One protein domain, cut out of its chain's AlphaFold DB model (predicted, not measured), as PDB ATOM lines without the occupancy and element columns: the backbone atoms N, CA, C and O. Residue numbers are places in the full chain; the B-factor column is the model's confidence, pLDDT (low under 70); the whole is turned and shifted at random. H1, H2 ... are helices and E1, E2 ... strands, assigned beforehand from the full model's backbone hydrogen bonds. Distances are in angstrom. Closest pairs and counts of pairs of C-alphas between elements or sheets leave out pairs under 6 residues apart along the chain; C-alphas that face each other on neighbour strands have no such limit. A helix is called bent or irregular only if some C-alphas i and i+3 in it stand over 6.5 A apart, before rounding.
ATOM      1  N   ILE A 134     -38.437 -21.066  10.810       89.94
ATOM      2  CA  ILE A 134     -38.022 -21.917   9.698       89.94
ATOM      3  C   ILE A 134     -36.544 -21.675   9.519       89.94
ATOM      4  O   ILE A 134     -36.102 -20.539   9.348       89.94
ATOM      5  N   THR A 135     -35.782 -22.752   9.581       90.44
ATOM      6  CA  THR A 135     -34.342 -22.697   9.355       90.44
ATOM      7  C   THR A 135     -34.047 -23.095   7.923       90.44
ATOM      8  O   THR A 135     -34.745 -23.932   7.352       90.44
ATOM      9  N   LYS A 136     -33.032 -22.463   7.335       93.75
ATOM     10  CA  LYS A 136     -32.505 -22.803   6.018       93.75
ATOM     11  C   LYS A 136     -31.027 -23.121   6.174       93.75
ATOM     12  O   LYS A 136     -30.253 -22.276   6.621       93.75
ATOM     13  N   LYS A 137     -30.649 -24.335   5.796       93.00
ATOM     14  CA  LYS A 137     -29.262 -24.793   5.791       93.00
ATOM     15  C   LYS A 137     -28.889 -25.280   4.405       93.00
ATOM     16  O   LYS A 137     -29.716 -25.834   3.682       93.00
ATOM     17  N   LYS A 138     -27.622 -25.120   4.056       93.25
ATOM     18  CA  LYS A 138     -27.001 -25.828   2.949       93.25
ATOM     19  C   LYS A 138     -26.245 -27.021   3.508       93.25
ATOM     20  O   LYS A 138     -25.379 -26.865   4.366       93.25
ATOM     21  N   MET A 139     -26.594 -28.197   3.012       90.56
ATOM     22  CA  MET A 139     -26.040 -29.469   3.441       90.56
ATOM     23  C   MET A 139     -25.121 -30.008   2.349       90.56
ATOM     24  O   MET A 139     -25.509 -30.055   1.178       90.56
ATOM     25  N   LEU A 140     -23.903 -30.392   2.725       87.81
ATOM     26  CA  LEU A 140     -22.919 -30.991   1.832       87.81
ATOM     27  C   LEU A 140     -22.529 -32.377   2.368       87.81
ATOM     28  O   LEU A 140     -21.690 -32.472   3.265       87.81
ATOM     29  N   PRO A 141     -23.131 -33.461   1.849       80.44
ATOM     30  CA  PRO A 141     -22.707 -34.808   2.207       80.44
ATOM     31  C   PRO A 141     -21.325 -35.115   1.619       80.44
ATOM     32  O   PRO A 141     -21.022 -34.750   0.478       80.44
ATOM     33  N   SER A 142     -20.503 -35.839   2.379       71.31
ATOM     34  CA  SER A 142     -19.178 -36.299   1.952       71.31
ATOM     35  C   SER A 142     -19.240 -37.049   0.611       71.31
ATOM     36  O   SER A 142     -19.841 -38.116   0.500       71.31
ATOM     37  N   GLY A 143     -18.624 -36.480  -0.432       67.56
ATOM     38  CA  GLY A 143     -18.602 -37.057  -1.785       67.56
ATOM     39  C   GLY A 143     -19.894 -36.891  -2.602       67.56
ATOM     40  O   GLY A 143     -19.977 -37.433  -3.704       67.56
ATOM     41  N   GLY A 144     -20.884 -36.149  -2.095       72.62
ATOM     42  CA  GLY A 144     -22.128 -35.829  -2.797       72.62
ATOM     43  C   GLY A 144     -22.204 -34.372  -3.266       72.62
ATOM     44  O   GLY A 144     -21.222 -33.632  -3.251       72.62
ATOM     45  N   ASN A 145     -23.388 -33.959  -3.729       82.31
ATOM     46  CA  ASN A 145     -23.626 -32.573  -4.144       82.31
ATOM     47  C   ASN A 145     -24.324 -31.805  -3.025       82.31
ATOM     48  O   ASN A 145     -25.149 -32.376  -2.319       82.31
ATOM     49  N   ALA A 146     -24.045 -30.507  -2.916       89.06
ATOM     50  CA  ALA A 146     -24.749 -29.662  -1.964       89.06
ATOM     51  C   ALA A 146     -26.234 -29.513  -2.328       89.06
ATOM     52  O   ALA A 146     -26.577 -29.360  -3.504       89.06
ATOM     53  N   PHE A 147     -27.092 -29.481  -1.313       91.56
ATOM     54  CA  PHE A 147     -28.521 -29.201  -1.444       91.56
ATOM     55  C   PHE A 147     -29.021 -28.347  -0.277       91.56
ATOM     56  O   PHE A 147     -28.326 -28.171   0.726       91.56
ATOM     57  N   LEU A 148     -30.209 -27.764  -0.435       94.31
ATOM     58  CA  LEU A 148     -30.819 -26.912   0.584       94.31
ATOM     59  C   LEU A 148     -31.800 -27.718   1.434       94.31
ATOM     60  O   LEU A 148     -32.521 -28.576   0.922       94.31
ATOM     61  N   VAL A 149     -31.839 -27.405   2.723       94.75
ATOM     62  CA  VAL A 149     -32.740 -28.000   3.709       94.75
ATOM     63  C   VAL A 149     -33.517 -26.878   4.382       94.75
ATOM     64  O   VAL A 149     -32.916 -25.948   4.922       94.75
ATOM     65  N   TYR A 150     -34.845 -26.968   4.342       94.94
ATOM     66  CA  TYR A 150     -35.747 -26.089   5.080       94.94
ATOM     67  C   TYR A 150     -36.426 -26.895   6.179       94.94
ATOM     68  O   TYR A 150     -37.159 -27.833   5.868       94.94
ATOM     69  N   SER A 151     -36.223 -26.517   7.437       93.19
ATOM     70  CA  SER A 151     -36.739 -27.282   8.578       93.19
ATOM     71  C   SER A 151     -37.679 -26.442   9.427       93.19
ATOM     72  O   SER A 151     -37.388 -25.287   9.749       93.19
ATOM     73  N   LEU A 152     -38.796 -27.058   9.800       92.06
ATOM     74  CA  LEU A 152     -39.852 -26.509  10.636       92.06
ATOM     75  C   LEU A 152     -40.247 -27.544  11.686       92.06
ATOM     76  O   LEU A 152     -40.512 -28.692  11.339       92.06
ATOM     77  N   ALA A 153     -40.368 -27.111  12.936       89.62
ATOM     78  CA  ALA A 153     -41.000 -27.876  14.002       89.62
ATOM     79  C   ALA A 153     -42.275 -27.154  14.456       89.62
ATOM     80  O   ALA A 153     -42.275 -25.936  14.647       89.62
ATOM     81  N   ILE A 154     -43.368 -27.898  14.603       87.94
ATOM     82  CA  ILE A 154     -44.658 -27.387  15.072       87.94
ATOM     83  C   ILE A 154     -45.005 -28.131  16.356       87.94
ATOM     84  O   ILE A 154     -45.156 -29.348  16.329       87.94
ATOM     85  N   ALA A 155     -45.148 -27.410  17.465       85.00
ATOM     86  CA  ALA A 155     -45.594 -28.006  18.720       85.00
ATOM     87  C   ALA A 155     -47.014 -28.572  18.562       85.00
ATOM     88  O   ALA A 155     -47.922 -27.860  18.118       85.00
ATOM     89  N   ILE A 156     -47.195 -29.841  18.924       86.00
ATOM     90  CA  ILE A 156     -48.487 -30.531  18.912       86.00
ATOM     91  C   ILE A 156     -48.659 -31.319  20.209       86.00
ATOM     92  O   ILE A 156     -47.691 -31.746  20.824       86.00
ATOM     93  N   ASP A 157     -49.897 -31.517  20.645       85.19
ATOM     94  CA  ASP A 157     -50.163 -32.421  21.764       85.19
ATOM     95  C   ASP A 157     -50.039 -33.879  21.295       85.19
ATOM     96  O   ASP A 157     -50.633 -34.257  20.284       85.19
ATOM     97  N   GLU A 158     -49.302 -34.713  22.034       82.88
ATOM     98  CA  GLU A 158     -49.075 -36.127  21.684       82.88
ATOM     99  C   GLU A 158     -50.408 -36.872  21.513       82.88
ATOM    100  O   GLU A 158     -50.650 -37.574  20.536       82.88
ATOM    101  N   LYS A 159     -51.364 -36.623  22.410       85.38
ATOM    102  CA  LYS A 159     -52.691 -37.253  22.347       85.38
ATOM    103  C   LYS A 159     -53.552 -36.722  21.189       85.38
ATOM    104  O   LYS A 159     -54.600 -37.304  20.907       85.38
ATOM    105  N   SER A 160     -53.157 -35.625  20.538       86.69
ATOM    106  CA  SER A 160     -53.844 -35.071  19.365       86.69
ATOM    107  C   SER A 160     -53.386 -35.702  18.050       86.69
ATOM    108  O   SER A 160     -54.096 -35.561  17.056       86.69
ATOM    109  N   ILE A 161     -52.267 -36.437  18.016       83.81
ATOM    110  CA  ILE A 161     -51.724 -37.033  16.782       83.81
ATOM    111  C   ILE A 161     -52.768 -37.939  16.104       83.81
ATOM    112  O   ILE A 161     -53.067 -37.768  14.919       83.81
ATOM    113  N   MET A 162     -53.418 -38.821  16.869       83.69
ATOM    114  CA  MET A 162     -54.502 -39.675  16.364       83.69
ATOM    115  C   MET A 162     -55.718 -38.891  15.853       83.69
ATOM    116  O   MET A 162     -56.337 -39.292  14.871       83.69
ATOM    117  N   ALA A 163     -56.078 -37.770  16.484       85.12
ATOM    118  CA  ALA A 163     -57.210 -36.954  16.038       85.12
ATOM    119  C   ALA A 163     -56.909 -36.211  14.723       85.12
ATOM    120  O   ALA A 163     -57.789 -36.091  13.869       85.12
ATOM    121  N   LEU A 164     -55.671 -35.738  14.563       83.69
ATOM    122  CA  LEU A 164     -55.219 -34.960  13.410       83.69
ATOM    123  C   LEU A 164     -54.939 -35.841  12.186       83.69
ATOM    124  O   LEU A 164     -55.343 -35.505  11.075       83.69
ATOM    125  N   PHE A 165     -54.256 -36.971  12.384       82.81
ATOM    126  CA  PHE A 165     -53.698 -37.771  11.283       82.81
ATOM    127  C   PHE A 165     -54.301 -39.181  11.179       82.81
ATOM    128  O   PHE A 165     -54.102 -39.883  10.180       82.81
ATOM    129  N   GLY A 166     -55.081 -39.598  12.179       77.12
ATOM    130  CA  GLY A 166     -55.819 -40.860  12.213       77.12
ATOM    131  C   GLY A 166     -54.990 -42.090  12.583       77.12
ATOM    132  O   GLY A 166     -55.488 -42.934  13.316       77.12
ATOM    133  N   ASP A 167     -53.768 -42.208  12.061       74.56
ATOM    134  CA  ASP A 167     -52.908 -43.383  12.234       74.56
ATOM    135  C   ASP A 167     -51.434 -42.966  12.330       74.56
ATOM    136  O   ASP A 167     -50.851 -42.477  11.358       74.56
ATOM    137  N   GLU A 168     -50.856 -43.142  13.517       69.31
ATOM    138  CA  GLU A 168     -49.457 -42.830  13.827       69.31
ATOM    139  C   GLU A 168     -48.466 -43.708  13.058       69.31
ATOM    140  O   GLU A 168     -47.388 -43.229  12.708       69.31
ATOM    141  N   GLU A 169     -48.844 -44.942  12.699       73.50
ATOM    142  CA  GLU A 169     -47.969 -45.890  11.987       73.50
ATOM    143  C   GLU A 169     -47.649 -45.432  10.555       73.50
ATOM    144  O   GLU A 169     -46.771 -45.974   9.882       73.50
ATOM    145  N   LYS A 170     -48.343 -44.399  10.061       76.56
ATOM    146  CA  LYS A 170     -48.057 -43.793   8.757       76.56
ATOM    147  C   LYS A 170     -46.788 -42.953   8.756       76.56
ATOM    148  O   LYS A 170     -46.251 -42.713   7.670       76.56
ATOM    149  N   PHE A 171     -46.339 -42.473   9.914       84.25
ATOM    150  CA  PHE A 171     -45.116 -41.687  10.008       84.25
ATOM    151  C   PHE A 171     -43.880 -42.597  10.039       84.25
ATOM    152  O   PHE A 171     -43.915 -43.660  10.651       84.25
ATOM    153  N   PRO A 172     -42.769 -42.190   9.401       89.31
ATOM    154  CA  PRO A 172     -42.572 -40.948   8.650       89.31
ATOM    155  C   PRO A 172     -43.215 -40.966   7.251       89.31
ATOM    156  O   PRO A 172     -43.285 -41.987   6.564       89.31
ATOM    157  N   LEU A 173     -43.628 -39.788   6.786       90.31
ATOM    158  CA  LEU A 173     -44.119 -39.557   5.430       90.31
ATOM    159  C   LEU A 173     -43.011 -38.943   4.577       90.31
ATOM    160  O   LEU A 173     -42.352 -37.999   5.004       90.31
ATOM    161  N   VAL A 174     -42.867 -39.423   3.341       91.94
ATOM    162  CA  VAL A 174     -41.975 -38.825   2.340       91.94
ATOM    163  C   VAL A 174     -42.795 -38.471   1.106       91.94
ATOM    164  O   VAL A 174     -43.389 -39.342   0.470       91.94
ATOM    165  N   LYS A 175     -42.850 -37.181   0.765       90.62
ATOM    166  CA  LYS A 175     -43.602 -36.662  -0.386       90.62
ATOM    167  C   LYS A 175     -42.643 -36.052  -1.403       90.62
ATOM    168  O   LYS A 175     -41.891 -35.135  -1.083       90.62
ATOM    169  N   ARG A 176     -42.680 -36.555  -2.640       90.94
ATOM    170  CA  ARG A 176     -41.876 -36.060  -3.767       90.94
ATOM    171  C   ARG A 176     -42.640 -34.982  -4.537       90.94
ATOM    172  O   ARG A 176     -43.750 -35.220  -5.008       90.94
ATOM    173  N   PHE A 177     -42.008 -33.834  -4.736       88.25
ATOM    174  CA  PHE A 177     -42.476 -32.742  -5.583       88.25
ATOM    175  C   PHE A 177     -41.574 -32.633  -6.814       88.25
ATOM    176  O   PHE A 177     -40.533 -31.978  -6.772       88.25
ATOM    177  N   ALA A 178     -41.989 -33.256  -7.917       75.38
ATOM    178  CA  ALA A 178     -41.318 -33.128  -9.207       75.38
ATOM    179  C   ALA A 178     -42.110 -32.171 -10.109       75.38
ATOM    180  O   ALA A 178     -43.242 -32.469 -10.496       75.38
ATOM    181  N   PHE A 179     -41.529 -31.018 -10.441       66.44
ATOM    182  CA  PHE A 179     -42.099 -30.113 -11.439       66.44
ATOM    183  C   PHE A 179     -41.002 -29.525 -12.322       66.44
ATOM    184  O   PHE A 179     -40.121 -28.824 -11.825       66.44
ATOM    185  N   GLN A 180     -41.106 -29.789 -13.630       68.25
ATOM    186  CA  GLN A 180     -40.132 -29.412 -14.662       68.25
ATOM    187  C   GLN A 180     -38.714 -29.897 -14.319       68.25
ATOM    188  O   GLN A 180     -38.422 -31.055 -14.594       68.25
ATOM    189  N   ASP A 181     -37.901 -29.056 -13.668       63.47
ATOM    190  CA  ASP A 181     -36.483 -29.295 -13.349       63.47
ATOM    191  C   ASP A 181     -36.146 -29.073 -11.855       63.47
ATOM    192  O   ASP A 181     -34.982 -28.931 -11.486       63.47
ATOM    193  N   ALA A 182     -37.155 -29.005 -10.977       70.88
ATOM    194  CA  ALA A 182     -36.963 -28.896  -9.529       70.88
ATOM    195  C   ALA A 182     -37.417 -30.179  -8.824       70.88
ATOM    196  O   ALA A 182     -38.571 -30.600  -8.982       70.88
ATOM    197  N   TYR A 183     -36.520 -30.752  -8.022       86.75
ATOM    198  CA  TYR A 183     -36.738 -31.994  -7.294       86.75
ATOM    199  C   TYR A 183     -36.700 -31.708  -5.803       86.75
ATOM    200  O   TYR A 183     -35.626 -31.581  -5.223       86.75
ATOM    201  N   ASP A 184     -37.876 -31.616  -5.184       92.69
ATOM    202  CA  ASP A 184     -37.952 -31.404  -3.742       92.69
ATOM    203  C   ASP A 184     -38.628 -32.588  -3.063       92.69
ATOM    204  O   ASP A 184     -39.583 -33.163  -3.592       92.69
ATOM    205  N   TYR A 185     -38.162 -32.928  -1.869       94.19
ATOM    206  CA  TYR A 185     -38.699 -34.022  -1.070       94.19
ATOM    207  C   TYR A 185     -39.045 -33.482   0.310       94.19
ATOM    208  O   TYR A 185     -38.186 -32.931   0.989       94.19
ATOM    209  N   ALA A 186     -40.305 -33.615   0.717       95.06
ATOM    210  CA  ALA A 186     -40.736 -33.276   2.065       95.06
ATOM    211  C   ALA A 186     -40.785 -34.537   2.922       95.06
ATOM    212  O   ALA A 186     -41.466 -35.499   2.570       95.06
ATOM    213  N   PHE A 187     -40.082 -34.500   4.044       94.81
ATOM    214  CA  PHE A 187     -40.094 -35.514   5.082       94.81
ATOM    215  C   PHE A 187     -40.915 -34.959   6.239       94.81
ATOM    216  O   PHE A 187     -40.711 -33.815   6.655       94.81
ATOM    217  N   ILE A 188     -41.875 -35.743   6.717       92.94
ATOM    218  CA  ILE A 188     -42.762 -35.350   7.809       92.94
ATOM    219  C   ILE A 188     -42.800 -36.470   8.833       92.94
ATOM    220  O   ILE A 188     -42.931 -37.638   8.471       92.94
ATOM    221  N   GLY A 189     -42.701 -36.120  10.107       90.50
ATOM    222  CA  GLY A 189     -42.649 -37.080  11.201       90.50
ATOM    223  C   GLY A 189     -42.978 -36.415  12.519       90.50
ATOM    224  O   GLY A 189     -42.923 -35.189  12.635       90.50
ATOM    225  N   VAL A 190     -43.338 -37.237  13.493       88.31
ATOM    226  CA  VAL A 190     -43.584 -36.789  14.857       88.31
ATOM    227  C   VAL A 190     -42.364 -37.137  15.695       88.31
ATOM    228  O   VAL A 190     -41.933 -38.288  15.715       88.31
ATOM    229  N   GLY A 191     -41.778 -36.123  16.318       83.56
ATOM    230  CA  GLY A 191     -40.692 -36.254  17.275       83.56
ATOM    231  C   GLY A 191     -41.211 -35.990  18.679       83.56
ATOM    232  O   GLY A 191     -42.100 -35.160  18.861       83.56
ATOM    233  N   ASN A 192     -40.643 -36.677  19.662       77.81
ATOM    234  CA  ASN A 192     -40.881 -36.406  21.075       77.81
ATOM    235  C   ASN A 192     -39.542 -36.017  21.696       77.81
ATOM    236  O   ASN A 192     -38.599 -36.812  21.677       77.81
ATOM    237  N   ASP A 193     -39.463 -34.808  22.240       69.38
ATOM    238  CA  ASP A 193     -38.311 -34.337  23.000       69.38
ATOM    239  C   ASP A 193     -38.709 -34.019  24.451       69.38
ATOM    240  O   ASP A 193     -39.830 -34.280  24.897       69.38
ATOM    241  N   ASN A 194     -37.768 -33.476  25.225       64.25
ATOM    242  CA  ASN A 194     -38.015 -33.093  26.616       64.25
ATOM    243  C   ASN A 194     -39.007 -31.917  26.758       64.25
ATOM    244  O   ASN A 194     -39.481 -31.665  27.868       64.25
ATOM    245  N   GLU A 195     -39.290 -31.181  25.679       65.12
ATOM    246  CA  GLU A 195     -40.213 -30.041  25.637       65.12
ATOM    247  C   GLU A 195     -41.632 -30.451  25.198       65.12
ATOM    248  O   GLU A 195     -42.595 -29.746  25.512       65.12
ATOM    249  N   GLY A 196     -41.787 -31.610  24.552       74.88
ATOM    250  CA  GLY A 196     -43.068 -32.236  24.235       74.88
ATOM    251  C   GLY A 196     -43.077 -32.919  22.867       74.88
ATOM    252  O   GLY A 196     -42.041 -33.139  22.241       74.88
ATOM    253  N   ALA A 197     -44.273 -33.263  22.388       83.50
ATOM    254  CA  ALA A 197     -44.438 -33.759  21.027       83.50
ATOM    255  C   ALA A 197     -44.358 -32.605  20.015       83.50
ATOM    256  O   ALA A 197     -44.913 -31.516  20.203       83.50
ATOM    257  N   SER A 198     -43.681 -32.845  18.898       87.94
ATOM    258  CA  SER A 198     -43.572 -31.894  17.801       87.94
ATOM    259  C   SER A 198     -43.710 -32.588  16.453       87.94
ATOM    260  O   SER A 198     -43.255 -33.707  16.236       87.94
ATOM    261  N   LEU A 199     -44.358 -31.907  15.514       89.88
ATOM    262  CA  LEU A 199     -44.381 -32.310  14.119       89.88
ATOM    263  C   LEU A 199     -43.206 -31.648  13.402       89.88
ATOM    264  O   LEU A 199     -43.197 -30.427  13.219       89.88
ATOM    265  N   ALA A 200     -42.244 -32.451  12.959       91.88
ATOM    266  CA  ALA A 200     -41.136 -31.990  12.141       91.88
ATOM    267  C   ALA A 200     -41.498 -32.093  10.656       91.88
ATOM    268  O   ALA A 200     -41.923 -33.142  10.167       91.88
ATOM    269  N   VAL A 201     -41.292 -31.000   9.924       94.00
ATOM    270  CA  VAL A 201     -41.429 -30.913   8.469       94.00
ATOM    271  C   VAL A 201     -40.096 -30.430   7.907       94.00
ATOM    272  O   VAL A 201     -39.718 -29.277   8.110       94.00
ATOM    273  N   SER A 202     -39.398 -31.304   7.184       95.19
ATOM    274  CA  SER A 202     -38.139 -30.982   6.505       95.19
ATOM    275  C   SER A 202     -38.314 -31.070   4.995       95.19
ATOM    276  O   SER A 202     -38.720 -32.107   4.474       95.19
ATOM    277  N   LEU A 203     -38.024 -29.988   4.278       95.94
ATOM    278  CA  LEU A 203     -38.033 -29.947   2.819       95.94
ATOM    279  C   LEU A 203     -36.594 -29.931   2.300       95.94
ATOM    280  O   LEU A 203     -35.850 -28.986   2.551       95.94
ATOM    281  N   PHE A 204     -36.237 -30.950   1.530       94.69
ATOM    282  CA  PHE A 204     -34.945 -31.086   0.872       94.69
ATOM    283  C   PHE A 204     -35.081 -30.674  -0.591       94.69
ATOM    284  O   PHE A 204     -35.842 -31.302  -1.328       94.69
ATOM    285  N   ALA A 205     -34.381 -29.618  -1.001       93.19
ATOM    286  CA  ALA A 205     -34.475 -29.050  -2.342       93.19
ATOM    287  C   ALA A 205     -33.217 -29.344  -3.166       93.19
ATOM    288  O   ALA A 205     -32.106 -28.951  -2.796       93.19
ATOM    289  N   PHE A 206     -33.408 -30.006  -4.309       89.62
ATOM    290  CA  PHE A 206     -32.340 -30.451  -5.197       89.62
ATOM    291  C   PHE A 206     -32.482 -29.863  -6.606       89.62
ATOM    292  O   PHE A 206     -33.568 -29.772  -7.181       89.62
ATOM    293  N   HIS A 207     -31.337 -29.542  -7.216       84.56
ATOM    294  CA  HIS A 207     -31.243 -29.141  -8.627       84.56
ATOM    295  C   HIS A 207     -31.254 -30.326  -9.609       84.56
ATOM    296  O   HIS A 207     -31.241 -30.130 -10.820       84.56
ATOM    297  N   ARG A 208     -31.219 -31.560  -9.097       85.12
ATOM    298  CA  ARG A 208     -31.246 -32.817  -9.858       85.12
ATOM    299  C   ARG A 208     -32.038 -33.860  -9.080       85.12
ATOM    300  O   ARG A 208     -32.229 -33.696  -7.880       85.12
ATOM    301  N   GLU A 209     -32.438 -34.941  -9.740       85.88
ATOM    302  CA  GLU A 209     -33.039 -36.078  -9.039       85.88
ATOM    303  C   GLU A 209     -32.082 -36.583  -7.943       85.88
ATOM    304  O   GLU A 209     -30.849 -36.603  -8.113       85.88
ATOM    305  N   ILE A 210     -32.669 -36.952  -6.806       86.06
ATOM    306  CA  ILE A 210     -31.946 -37.433  -5.633       86.06
ATOM    307  C   ILE A 210     -31.227 -38.753  -5.946       86.06
ATOM    308  O   ILE A 210     -31.769 -39.628  -6.623       86.06
ATOM    309  N   THR A 211     -29.992 -38.909  -5.469       85.44
ATOM    310  CA  THR A 211     -29.306 -40.214  -5.482       85.44
ATOM    311  C   THR A 211     -29.573 -40.963  -4.183       85.44
ATOM    312  O   THR A 211     -29.955 -40.366  -3.178       85.44
ATOM    313  N   SER A 212     -29.296 -42.262  -4.160       84.50
ATOM    314  CA  SER A 212     -29.397 -43.080  -2.949       84.50
ATOM    315  C   SER A 212     -28.570 -42.525  -1.782       84.50
ATOM    316  O   SER A 212     -29.037 -42.528  -0.648       84.50
ATOM    317  N   SER A 213     -27.373 -41.990  -2.048       82.06
ATOM    318  CA  SER A 213     -26.537 -41.356  -1.019       82.06
ATOM    319  C   SER A 213     -27.116 -40.035  -0.516       82.06
ATOM    320  O   SER A 213     -27.076 -39.778   0.683       82.06
ATOM    321  N   ASP A 214     -27.684 -39.217  -1.409       85.94
ATOM    322  CA  ASP A 214     -28.347 -37.970  -1.007       85.94
ATOM    323  C   ASP A 214     -29.577 -38.271  -0.129       85.94
ATOM    324  O   ASP A 214     -29.814 -37.581   0.859       85.94
ATOM    325  N   PHE A 215     -30.335 -39.325  -0.461       87.31
ATOM    326  CA  PHE A 215     -31.502 -39.758   0.311       87.31
ATOM    327  C   PHE A 215     -31.109 -40.223   1.717       87.31
ATOM    328  O   PHE A 215     -31.708 -39.781   2.690       87.31
ATOM    329  N   LEU A 216     -30.070 -41.056   1.845       85.06
ATOM    330  CA  LEU A 216     -29.578 -41.500   3.155       85.06
ATOM    331  C   LEU A 216     -29.065 -40.333   4.011       85.06
ATOM    332  O   LEU A 216     -29.313 -40.301   5.216       85.06
ATOM    333  N   ALA A 217     -28.404 -39.351   3.392       85.38
ATOM    334  CA  ALA A 217     -27.987 -38.137   4.083       85.38
ATOM    335  C   ALA A 217     -29.206 -37.333   4.580       85.38
ATOM    336  O   ALA A 217     -29.242 -36.930   5.742       85.38
ATOM    337  N   ALA A 218     -30.231 -37.154   3.738       88.56
ATOM    338  CA  ALA A 218     -31.482 -36.498   4.123       88.56
ATOM    339  C   ALA A 218     -32.205 -37.239   5.266       88.56
ATOM    340  O   ALA A 218     -32.695 -36.596   6.194       88.56
ATOM    341  N   CYS A 219     -32.216 -38.578   5.253       87.62
ATOM    342  CA  CYS A 219     -32.750 -39.390   6.349       87.62
ATOM    343  C   CYS A 219     -32.025 -39.134   7.672       87.62
ATOM    344  O   CYS A 219     -32.679 -39.028   8.707       87.62
ATOM    345  N   SER A 220     -30.693 -39.033   7.645       83.44
ATOM    346  CA  SER A 220     -29.889 -38.776   8.843       83.44
ATOM    347  C   SER A 220     -30.180 -37.397   9.443       83.44
ATOM    348  O   SER A 220     -30.456 -37.308  10.640       83.44
ATOM    349  N   GLU A 221     -30.222 -36.344   8.617       86.31
ATOM    350  CA  GLU A 221     -30.597 -34.993   9.074       86.31
ATOM    351  C   GLU A 221     -32.031 -34.968   9.621       86.31
ATOM    352  O   GLU A 221     -32.298 -34.410  10.686       86.31
ATOM    353  N   PHE A 222     -32.968 -35.620   8.928       88.88
ATOM    354  CA  PHE A 222     -34.355 -35.679   9.369       88.88
ATOM    355  C   PHE A 222     -34.514 -36.426  10.702       88.88
ATOM    356  O   PHE A 222     -35.210 -35.941  11.593       88.88
ATOM    357  N   ALA A 223     -33.832 -37.559  10.885       85.69
ATOM    358  CA  ALA A 223     -33.843 -38.298  12.145       85.69
ATOM    359  C   ALA A 223     -33.272 -37.465  13.305       85.69
ATOM    360  O   ALA A 223     -33.848 -37.461  14.393       85.69
ATOM    361  N   SER A 224     -32.199 -36.702  13.062       81.62
ATOM    362  CA  SER A 224     -31.645 -35.770  14.052       81.62
ATOM    363  C   SER A 224     -32.666 -34.699  14.461       81.62
ATOM    364  O   SER A 224     -32.812 -34.402  15.649       81.62
ATOM    365  N   SER A 225     -33.441 -34.187  13.495       81.25
ATOM    366  CA  SER A 225     -34.474 -33.171  13.743       81.25
ATOM    367  C   SER A 225     -35.631 -33.650  14.630       81.25
ATOM    368  O   SER A 225     -36.249 -32.829  15.300       81.25
ATOM    369  N   LEU A 226     -35.906 -34.960  14.676       81.25
ATOM    370  CA  LEU A 226     -36.989 -35.543  15.480       81.25
ATOM    371  C   LEU A 226     -36.615 -35.760  16.954       81.25
ATOM    372  O   LEU A 226     -37.508 -35.879  17.788       81.25
ATOM    373  N   LYS A 227     -35.317 -35.842  17.278       71.25
ATOM    374  CA  LYS A 227     -34.815 -36.232  18.613       71.25
ATOM    375  C   LYS A 227     -34.153 -35.095  19.398       71.25
ATOM    376  O   LYS A 227     -33.502 -35.344  20.407       71.25
ATOM    377  N   GLY A 228     -34.231 -33.855  18.914       59.81
ATOM    378  CA  GLY A 228     -33.587 -32.714  19.578       59.81
ATOM    379  C   GLY A 228     -32.055 -32.821  19.686       59.81
ATOM    380  O   GLY A 228     -31.456 -32.134  20.508       59.81
ATOM    381  N   GLY A 229     -31.411 -33.662  18.862       51.66
ATOM    382  CA  GLY A 229     -29.952 -33.793  18.794       51.66
ATOM    383  C   GLY A 229     -29.317 -34.992  19.517       51.66
ATOM    384  O   GLY A 229     -28.102 -35.150  19.399       51.66
ATOM    385  N   GLU A 230     -30.072 -35.861  20.205       47.12
ATOM    386  CA  GLU A 230     -29.518 -37.116  20.748       47.12
ATOM    387  C   GLU A 230     -29.599 -38.260  19.719       47.12
ATOM    388  O   GLU A 230     -30.670 -38.683  19.277       47.12
ATOM    389  N   VAL A 231     -28.421 -38.736  19.303       48.41
ATOM    390  CA  VAL A 231     -28.221 -39.764  18.273       48.41
ATOM    391  C   VAL A 231     -28.258 -41.150  18.917       48.41
ATOM    392  O   VAL A 231     -27.230 -41.803  19.047       48.41
ATOM    393  N   ASP A 232     -29.437 -41.607  19.329       52.66
ATOM    394  CA  ASP A 232     -29.675 -43.053  19.369       52.66
ATOM    395  C   ASP A 232     -30.270 -43.452  18.018       52.66
ATOM    396  O   ASP A 232     -31.274 -42.880  17.581       52.66
ATOM    397  N   GLU A 233     -29.638 -44.389  17.314       56.09
ATOM    398  CA  GLU A 233     -30.163 -44.901  16.048       56.09
ATOM    399  C   GLU A 233     -31.517 -45.573  16.301       56.09
ATOM    400  O   GLU A 233     -31.620 -46.572  17.009       56.09
ATOM    401  N   ASP A 234     -32.586 -44.993  15.754       69.81
ATOM    402  CA  ASP A 234     -33.890 -45.645  15.737       69.81
ATOM    403  C   ASP A 234     -33.971 -46.535  14.497       69.81
ATOM    404  O   ASP A 234     -34.301 -46.081  13.395       69.81
ATOM    405  N   ASP A 235     -33.624 -47.807  14.676       72.56
ATOM    406  CA  ASP A 235     -33.662 -48.817  13.618       72.56
ATOM    407  C   ASP A 235     -35.050 -48.926  12.966       72.56
ATOM    408  O   ASP A 235     -35.150 -49.213  11.768       72.56
ATOM    409  N   ALA A 236     -36.131 -48.654  13.709       78.81
ATOM    410  CA  ALA A 236     -37.495 -48.704  13.187       78.81
ATOM    411  C   ALA A 236     -37.801 -47.499  12.283       78.81
ATOM    412  O   ALA A 236     -38.363 -47.666  11.193       78.81
ATOM    413  N   LEU A 237     -37.369 -46.298  12.685       81.44
ATOM    414  CA  LEU A 237     -37.466 -45.091  11.857       81.44
ATOM    415  C   LEU A 237     -36.653 -45.242  10.564       81.44
ATOM    416  O   LEU A 237     -37.158 -44.939   9.481       81.44
ATOM    417  N   ARG A 238     -35.413 -45.746  10.661       79.44
ATOM    418  CA  ARG A 238     -34.554 -45.995   9.492       79.44
ATOM    419  C   ARG A 238     -35.193 -47.004   8.542       79.44
ATOM    420  O   ARG A 238     -35.312 -46.714   7.355       79.44
ATOM    421  N   SER A 239     -35.679 -48.128   9.067       83.12
ATOM    422  CA  SER A 239     -36.370 -49.153   8.271       83.12
ATOM    423  C   SER A 239     -37.588 -48.582   7.539       83.12
ATOM    424  O   SER A 239     -37.765 -48.824   6.344       83.12
ATOM    425  N   SER A 240     -38.386 -47.757   8.225       86.31
ATOM    426  CA  SER A 240     -39.566 -47.115   7.636       86.31
ATOM    427  C   SER A 240     -39.194 -46.122   6.529       86.31
ATOM    428  O   SER A 240     -39.820 -46.110   5.469       86.31
ATOM    429  N   LEU A 241     -38.148 -45.308   6.724       86.62
ATOM    430  CA  LEU A 241     -37.640 -44.391   5.692       86.62
ATOM    431  C   LEU A 241     -37.093 -45.142   4.472       86.62
ATOM    432  O   LEU A 241     -37.342 -44.718   3.341       86.62
ATOM    433  N   THR A 242     -36.403 -46.263   4.680       84.88
ATOM    434  CA  THR A 242     -35.910 -47.136   3.604       84.88
ATOM    435  C   THR A 242     -37.067 -47.754   2.810       84.88
ATOM    436  O   THR A 242     -37.048 -47.737   1.577       84.88
ATOM    437  N   GLU A 243     -38.146 -48.187   3.469       87.88
ATOM    438  CA  GLU A 243     -39.364 -48.630   2.779       87.88
ATOM    439  C   GLU A 243     -39.991 -47.502   1.935       87.88
ATOM    440  O   GLU A 243     -40.359 -47.712   0.771       87.88
ATOM    441  N   LYS A 244     -40.049 -46.268   2.465       89.12
ATOM    442  CA  LYS A 244     -40.507 -45.106   1.682       89.12
ATOM    443  C   LYS A 244     -39.597 -44.832   0.487       89.12
ATOM    444  O   LYS A 244     -40.121 -44.531  -0.586       89.12
ATOM    445  N   ALA A 245     -38.280 -44.985   0.618       86.25
ATOM    446  CA  ALA A 245     -37.336 -44.849  -0.493       86.25
ATOM    447  C   ALA A 245     -37.681 -45.807  -1.645       86.25
ATOM    448  O   ALA A 245     -37.817 -45.383  -2.795       86.25
ATOM    449  N   HIS A 246     -37.929 -47.080  -1.322       86.50
ATOM    450  CA  HIS A 246     -38.327 -48.091  -2.301       86.50
ATOM    451  C   HIS A 246     -39.661 -47.769  -2.973       86.50
ATOM    452  O   HIS A 246     -39.782 -47.921  -4.190       86.50
ATOM    453  N   SER A 247     -40.635 -47.250  -2.219       86.38
ATOM    454  CA  SER A 247     -41.924 -46.812  -2.776       86.38
ATOM    455  C   SER A 247     -41.780 -45.670  -3.795       86.38
ATOM    456  O   SER A 247     -42.595 -45.538  -4.709       86.38
ATOM    457  N   LEU A 248     -40.712 -44.874  -3.671       85.12
ATOM    458  CA  LEU A 248     -40.357 -43.788  -4.585       85.12
ATOM    459  C   LEU A 248     -39.444 -44.239  -5.736       85.12
ATOM    460  O   LEU A 248     -39.119 -43.423  -6.600       85.12
ATOM    461  N   GLY A 249     -39.047 -45.516  -5.774       84.50
ATOM    462  CA  GLY A 249     -38.143 -46.063  -6.786       84.50
ATOM    463  C   GLY A 249     -36.660 -45.764  -6.543       84.50
ATOM    464  O   GLY A 249     -35.880 -45.810  -7.492       84.50
ATOM    465  N   ILE A 250     -36.265 -45.441  -5.308       85.12
ATOM    466  CA  ILE A 250     -34.876 -45.160  -4.921       85.12
ATOM    467  C   ILE A 250     -34.279 -46.427  -4.294       85.12
ATOM    468  O   ILE A 250     -34.795 -46.933  -3.298       85.12
ATOM    469  N   ASP A 251     -33.198 -46.957  -4.869       83.50
ATOM    470  CA  ASP A 251     -32.512 -48.139  -4.334       83.50
ATOM    471  C   ASP A 251     -31.400 -47.736  -3.363       83.50
ATOM    472  O   ASP A 251     -30.347 -47.250  -3.781       83.50
ATOM    473  N   VAL A 252     -31.641 -47.907  -2.063       81.00
ATOM    474  CA  VAL A 252     -30.709 -47.520  -0.992       81.00
ATOM    475  C   VAL A 252     -29.892 -48.686  -0.427       81.00
ATOM    476  O   VAL A 252     -28.921 -48.429   0.280       81.00
ATOM    477  N   ASN A 253     -30.182 -49.939  -0.799       75.62
ATOM    478  CA  ASN A 253     -29.553 -51.131  -0.204       75.62
ATOM    479  C   ASN A 253     -28.024 -51.158  -0.393       75.62
ATOM    480  O   ASN A 253     -27.257 -51.368   0.547       75.62
ATOM    481  N   ASP A 254     -27.561 -50.879  -1.614       63.56
ATOM    482  CA  ASP A 254     -26.130 -50.823  -1.942       63.56
ATOM    483  C   ASP A 254     -25.430 -49.592  -1.341       63.56
ATOM    484  O   ASP A 254     -24.207 -49.577  -1.164       63.56
ATOM    485  N   ALA A 255     -26.190 -48.530  -1.065       59.38
ATOM    486  CA  ALA A 255     -25.683 -47.289  -0.495       59.38
ATOM    487  C   ALA A 255     -25.555 -47.379   1.033       59.38
ATOM    488  O   ALA A 255     -24.585 -46.853   1.570       59.38
ATOM    489  N   GLU A 256     -26.440 -48.108   1.721       61.00
ATOM    490  CA  GLU A 256     -26.345 -48.396   3.162       61.00
ATOM    491  C   GLU A 256     -25.062 -49.171   3.508       61.00
ATOM    492  O   GLU A 256     -24.368 -48.840   4.473       61.00
ATOM    493  N   GLN A 257     -24.668 -50.134   2.664       56.09
ATOM    494  CA  GLN A 257     -23.394 -50.859   2.804       56.09
ATOM    495  C   GLN A 257     -22.158 -49.973   2.580       56.09
ATOM    496  O   GLN A 257     -21.077 -50.280   3.076       56.09
ATOM    497  N   ARG A 258     -22.276 -48.875   1.823       51.75
ATOM    498  CA  ARG A 258     -21.179 -47.906   1.636       51.75
ATOM    499  C   ARG A 258     -21.175 -46.825   2.712       51.75
ATOM    500  O   ARG A 258     -20.098 -46.410   3.114       51.75
ATOM    501  N   ALA A 259     -22.345 -46.399   3.189       52.69
ATOM    502  CA  ALA A 259     -22.507 -45.414   4.256       52.69
ATOM    503  C   ALA A 259     -21.991 -45.940   5.604       52.69
ATOM    504  O   ALA A 259     -21.309 -45.220   6.315       52.69
ATOM    505  N   SER A 260     -22.189 -47.227   5.899       49.97
ATOM    506  CA  SER A 260     -21.549 -47.909   7.042       49.97
ATOM    507  C   SER A 260     -20.012 -47.981   6.950       49.97
ATOM    508  O   SER A 260     -19.351 -48.267   7.942       49.97
ATOM    509  N   ASN A 261     -19.432 -47.697   5.775       41.47
ATOM    510  CA  ASN A 261     -17.986 -47.600   5.541       41.47
ATOM    511  C   ASN A 261     -17.495 -46.148   5.357       41.47
ATOM    512  O   ASN A 261     -16.299 -45.922   5.167       41.47
ATOM    513  N   LEU A 262     -18.404 -45.171   5.386       45.28
ATOM    514  CA  LEU A 262     -18.137 -43.745   5.261       45.28
ATOM    515  C   LEU A 262     -18.642 -43.068   6.540       45.28
ATOM    516  O   LEU A 262     -19.772 -42.591   6.579       45.28
ATOM    517  N   ASP A 263     -17.768 -42.960   7.545       45.84
ATOM    518  CA  ASP A 263     -17.818 -41.930   8.606       45.84
ATOM    519  C   ASP A 263     -17.646 -40.528   7.972       45.84
ATOM    520  O   ASP A 263     -16.722 -39.771   8.267       45.84
ATOM    521  N   GLY A 264     -18.457 -40.208   6.968       54.09
ATOM    522  CA  GLY A 264     -18.389 -38.945   6.262       54.09
ATOM    523  C   GLY A 264     -19.078 -37.877   7.090       54.09
ATOM    524  O   GLY A 264     -20.299 -37.915   7.225       54.09
ATOM    525  N   GLU A 265     -18.316 -36.909   7.600       68.19
ATOM    526  CA  GLU A 265     -18.882 -35.692   8.183       68.19
ATOM    527  C   GLU A 265     -19.819 -35.042   7.147       68.19
ATOM    528  O   GLU A 265     -19.458 -34.833   5.981       68.19
ATOM    529  N   ILE A 266     -21.066 -34.797   7.551       76.94
ATOM    530  CA  ILE A 266     -22.005 -33.960   6.807       76.94
ATOM    531  C   ILE A 266     -21.722 -32.528   7.239       76.94
ATOM    532  O   ILE A 266     -21.855 -32.192   8.416       76.94
ATOM    533  N   GLU A 267     -21.342 -31.677   6.291       84.31
ATOM    534  CA  GLU A 267     -21.106 -30.268   6.583       84.31
ATOM    535  C   GLU A 267     -22.401 -29.463   6.433       84.31
ATOM    536  O   GLU A 267     -23.142 -29.610   5.451       84.31
ATOM    537  N   PHE A 268     -22.644 -28.569   7.393       86.44
ATOM    538  CA  PHE A 268     -23.790 -27.667   7.408       86.44
ATOM    539  C   PHE A 268     -23.334 -26.215   7.363       86.44
ATOM    540  O   PHE A 268     -22.467 -25.794   8.128       86.44
ATOM    541  N   TYR A 269     -23.978 -25.439   6.500       88.44
ATOM    542  CA  TYR A 269     -23.746 -24.010   6.364       88.44
ATOM    543  C   TYR A 269     -25.072 -23.269   6.508       88.44
ATOM    544  O   TYR A 269     -26.042 -23.596   5.821       88.44
ATOM    545  N   ASP A 270     -25.120 -22.266   7.384       87.50
ATOM    546  CA  ASP A 270     -26.279 -21.380   7.478       87.50
ATOM    547  C   ASP A 270     -26.400 -20.564   6.185       87.50
ATOM    548  O   ASP A 270     -25.455 -19.890   5.765       87.50
ATOM    549  N   GLU A 271     -27.573 -20.614   5.557       89.06
ATOM    550  CA  GLU A 271     -27.836 -19.936   4.290       89.06
ATOM    551  C   GLU A 271     -28.994 -18.946   4.495       89.06
ATOM    552  O   GLU A 271     -30.069 -19.343   4.959       89.06
ATOM    553  N   PRO A 272     -28.832 -17.652   4.169       90.31
ATOM    554  CA  PRO A 272     -29.918 -16.695   4.313       90.31
ATOM    555  C   PRO A 272     -31.057 -16.998   3.331       90.31
ATOM    556  O   PRO A 272     -30.855 -17.522   2.229       90.31
ATOM    557  N   PHE A 273     -32.271 -16.621   3.726       92.44
ATOM    558  CA  PHE A 273     -33.423 -16.674   2.835       92.44
ATOM    559  C   PHE A 273     -33.339 -15.602   1.741       92.44
ATOM    560  O   PHE A 273     -32.932 -14.466   1.993       92.44
ATOM    561  N   CYS A 274     -33.779 -15.957   0.541       92.06
ATOM    562  CA  CYS A 274     -33.838 -15.096  -0.632       92.06
ATOM    563  C   CYS A 274     -35.093 -15.385  -1.466       92.06
ATOM    564  O   CYS A 274     -35.815 -16.362  -1.254       92.06
ATOM    565  N   LYS A 275     -35.392 -14.509  -2.428       90.25
ATOM    566  CA  LYS A 275     -36.576 -14.633  -3.291       90.25
ATOM    567  C   LYS A 275     -36.677 -15.982  -4.021       90.25
ATOM    568  O   LYS A 275     -37.789 -16.444  -4.279       90.25
ATOM    569  N   GLU A 276     -35.554 -16.614  -4.344       90.69
ATOM    570  CA  GLU A 276     -35.493 -17.925  -4.998       90.69
ATOM    571  C   GLU A 276     -36.072 -19.055  -4.129       90.69
ATOM    572  O   GLU A 276     -36.465 -20.084  -4.668       90.69
ATOM    573  N   ASP A 277     -36.217 -18.851  -2.814       91.94
ATOM    574  CA  ASP A 277     -36.782 -19.842  -1.889       91.94
ATOM    575  C   ASP A 277     -38.314 -19.943  -1.959       91.94
ATOM    576  O   ASP A 277     -38.901 -20.919  -1.494       91.94
ATOM    577  N   VAL A 278     -38.989 -18.943  -2.535       90.75
ATOM    578  CA  VAL A 278     -40.460 -18.851  -2.552       90.75
ATOM    579  C   VAL A 278     -41.142 -20.110  -3.126       90.75
ATOM    580  O   VAL A 278     -42.086 -20.596  -2.497       90.75
ATOM    581  N   PRO A 279     -40.696 -20.694  -4.259       90.00
ATOM    582  CA  PRO A 279     -41.286 -21.924  -4.788       90.00
ATOM    583  C   PRO A 279     -41.096 -23.139  -3.868       90.00
ATOM    584  O   PRO A 279     -41.987 -23.985  -3.791       90.00
ATOM    585  N   HIS A 280     -39.966 -23.224  -3.159       91.62
ATOM    586  CA  HIS A 280     -39.685 -24.298  -2.202       91.62
ATOM    587  C   HIS A 280     -40.597 -24.166  -0.974       91.62
ATOM    588  O   HIS A 280     -41.315 -25.099  -0.615       91.62
ATOM    589  N   LEU A 281     -40.696 -22.961  -0.410       91.88
ATOM    590  CA  LEU A 281     -41.593 -22.658   0.708       91.88
ATOM    591  C   LEU A 281     -43.067 -22.941   0.379       91.88
ATOM    592  O   LEU A 281     -43.809 -23.443   1.220       91.88
ATOM    593  N   GLN A 282     -43.502 -22.701  -0.860       90.56
ATOM    594  CA  GLN A 282     -44.853 -23.065  -1.289       90.56
ATOM    595  C   GLN A 282     -45.091 -24.588  -1.257       90.56
ATOM    596  O   GLN A 282     -46.173 -25.038  -0.872       90.56
ATOM    597  N   LYS A 283     -44.092 -25.403  -1.613       91.50
ATOM    598  CA  LYS A 283     -44.191 -26.871  -1.519       91.50
ATOM    599  C   LYS A 283     -44.240 -27.343  -0.067       91.50
ATOM    600  O   LYS A 283     -44.947 -28.301   0.225       91.50
ATOM    601  N   MET A 284     -43.588 -26.628   0.848       92.62
ATOM    602  CA  MET A 284     -43.720 -26.874   2.285       92.62
ATOM    603  C   MET A 284     -45.168 -26.678   2.770       92.62
ATOM    604  O   MET A 284     -45.693 -27.517   3.498       92.62
ATOM    605  N   VAL A 285     -45.863 -25.636   2.292       91.94
ATOM    606  CA  VAL A 285     -47.302 -25.436   2.569       91.94
ATOM    607  C   VAL A 285     -48.143 -26.587   2.017       91.94
ATOM    608  O   VAL A 285     -49.045 -27.071   2.700       91.94
ATOM    609  N   HIS A 286     -47.849 -27.061   0.802       90.94
ATOM    610  CA  HIS A 286     -48.531 -28.227   0.234       90.94
ATOM    611  C   HIS A 286     -48.287 -29.496   1.058       90.94
ATOM    612  O   HIS A 286     -49.219 -30.270   1.265       90.94
ATOM    613  N   ALA A 287     -47.062 -29.699   1.549       92.06
ATOM    614  CA  ALA A 287     -46.707 -30.826   2.401       92.06
ATOM    615  C   ALA A 287     -47.523 -30.814   3.706       92.06
ATOM    616  O   ALA A 287     -48.170 -31.815   4.009       92.06
ATOM    617  N   ILE A 288     -47.609 -29.670   4.398       92.19
ATOM    618  CA  ILE A 288     -48.445 -29.510   5.603       92.19
ATOM    619  C   ILE A 288     -49.919 -29.783   5.283       92.19
ATOM    620  O   ILE A 288     -50.556 -30.610   5.930       92.19
ATOM    621  N   ALA A 289     -50.462 -29.141   4.244       91.00
ATOM    622  CA  ALA A 289     -51.870 -29.294   3.887       91.00
ATOM    623  C   ALA A 289     -52.237 -30.741   3.527       91.00
ATOM    624  O   ALA A 289     -53.345 -31.194   3.802       91.00
ATOM    625  N   SER A 290     -51.300 -31.477   2.927       89.94
ATOM    626  CA  SER A 290     -51.525 -32.855   2.499       89.94
ATOM    627  C   SER A 290     -51.737 -33.840   3.653       89.94
ATOM    628  O   SER A 290     -52.346 -34.880   3.425       89.94
ATOM    629  N   LEU A 291     -51.302 -33.514   4.877       88.88
ATOM    630  CA  LEU A 291     -51.516 -34.351   6.067       88.88
ATOM    631  C   LEU A 291     -53.002 -34.608   6.339       88.88
ATOM    632  O   LEU A 291     -53.380 -35.679   6.799       88.88
TER     633      LEU A 291
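What this domain is: This is residues 134 to 291 of the 471 residues of an uncharacterized protein of Eggerthella sp. CAG:209 (UniProt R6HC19). A twisted sheet of six strands curls round helix H2, and the longest helix, H5, runs slantwise over the sheet's opposite face. H3 and H4 pack on H2, while H1 sits at one end of the sheet, by E5 and E4. You will find 158 printed residues with five named helices and six named strands, in the order E1 E2 H1 E3 E4 E5 H2 H3 H4 E6 H5; the sheet, in the order E3 E4 E5 E2 E1 E6, is antiparallel, and the class is mixed. The whole is compact, with a radius of gyration of the C-alphas of 15.1 A and spans of 42 by 38 by 29 A.

How they stand to each other: Begin at the edge strand E3, residues 173 to 179, which forms a hairpin with E4, residues 182 to 193; N 175 and O 186 are 2.8 A apart. E4 forms a hairpin with E5, residues 196 to 206, where N 187 and O 202 are 2.8 A apart; E3, E4 and E5 are a meander, each strand the antiparallel neighbour of the one before. Next comes E2, residues 147 to 155, with N 150 and O 203 2.9 A apart. E2 forms a hairpin with E1, residues 134 to 140, where N 149 and O 137 are 2.8 A apart. The other edge strand is E6, residues 267 to 270, with N 138 and O 269 2.8 A apart. The sheet curls round H2, residues 212 to 226; the closest C-alphas of E4 and H2 are those of Gly 191 and Leu 226, 4.2 A. On the opposite face, look for H5, residues 275 to 290, at a height over the sheet of 8.5 A, slantwise to the strands at 49 degrees to E5 on the local plane; its closest C-alpha pair with E5 is Leu 203 and Met 284, 6.5 A. H1, residues 158 to 165, is on the sheet over E5; the closest C-alphas are those of Glu 158 and Ala 197, 5.2 A. H3, residues 235 to 247, touches H2 as a helical hairpin, opposite ways at a steep tilt of 43 degrees, closest at C-alphas Cys 219 and Leu 241, 7.0 A. There are three layers, helices on both faces of a sheet: H2 and H3 on one face, H1 and H5 on the other. H4, residues 253 to 259, is not on the sheet; H2 touches it with residues 212 to 216 alone, closest at C-alphas Ser 213 and Ala 255, 6.0 A. Every O i to N i+4 pair is within hydrogen-bond range in H2 and H3, against 2 of 4 in H1, 10 of 12 in H5 and 1 of 3 in H4, where 2 of 4 O i to N i+3 pairs are within range.

Where its parts are: Find C-alpha 134 at (-38.022, -21.917, 9.698), where E1 begins. E4 runs 33.0 A from C-alpha 182 at (-36.963, -28.896, -9.529) and bends by 54 degrees at residue 190; E5 spans 31.4 A, E2 26.4 A and H2 21.3 A. H5 runs 24.3 A to C-alpha 290 at (-51.525, -32.855, 2.499). H5 is irregular, with C-alphas 276 and 279 7.0 A apart, and H1 only just, with C-alphas 159 and 162 6.7 A apart.

The domain as a whole: The two C-alphas farthest apart are those of Gly 143 and Ala 163, 42.5 A. The printed part has no cut, and no link is long. The mean pLDDT of the printed part is 81.8; look for values under 70 at residues 228 to 234 and 254 to 265, among others.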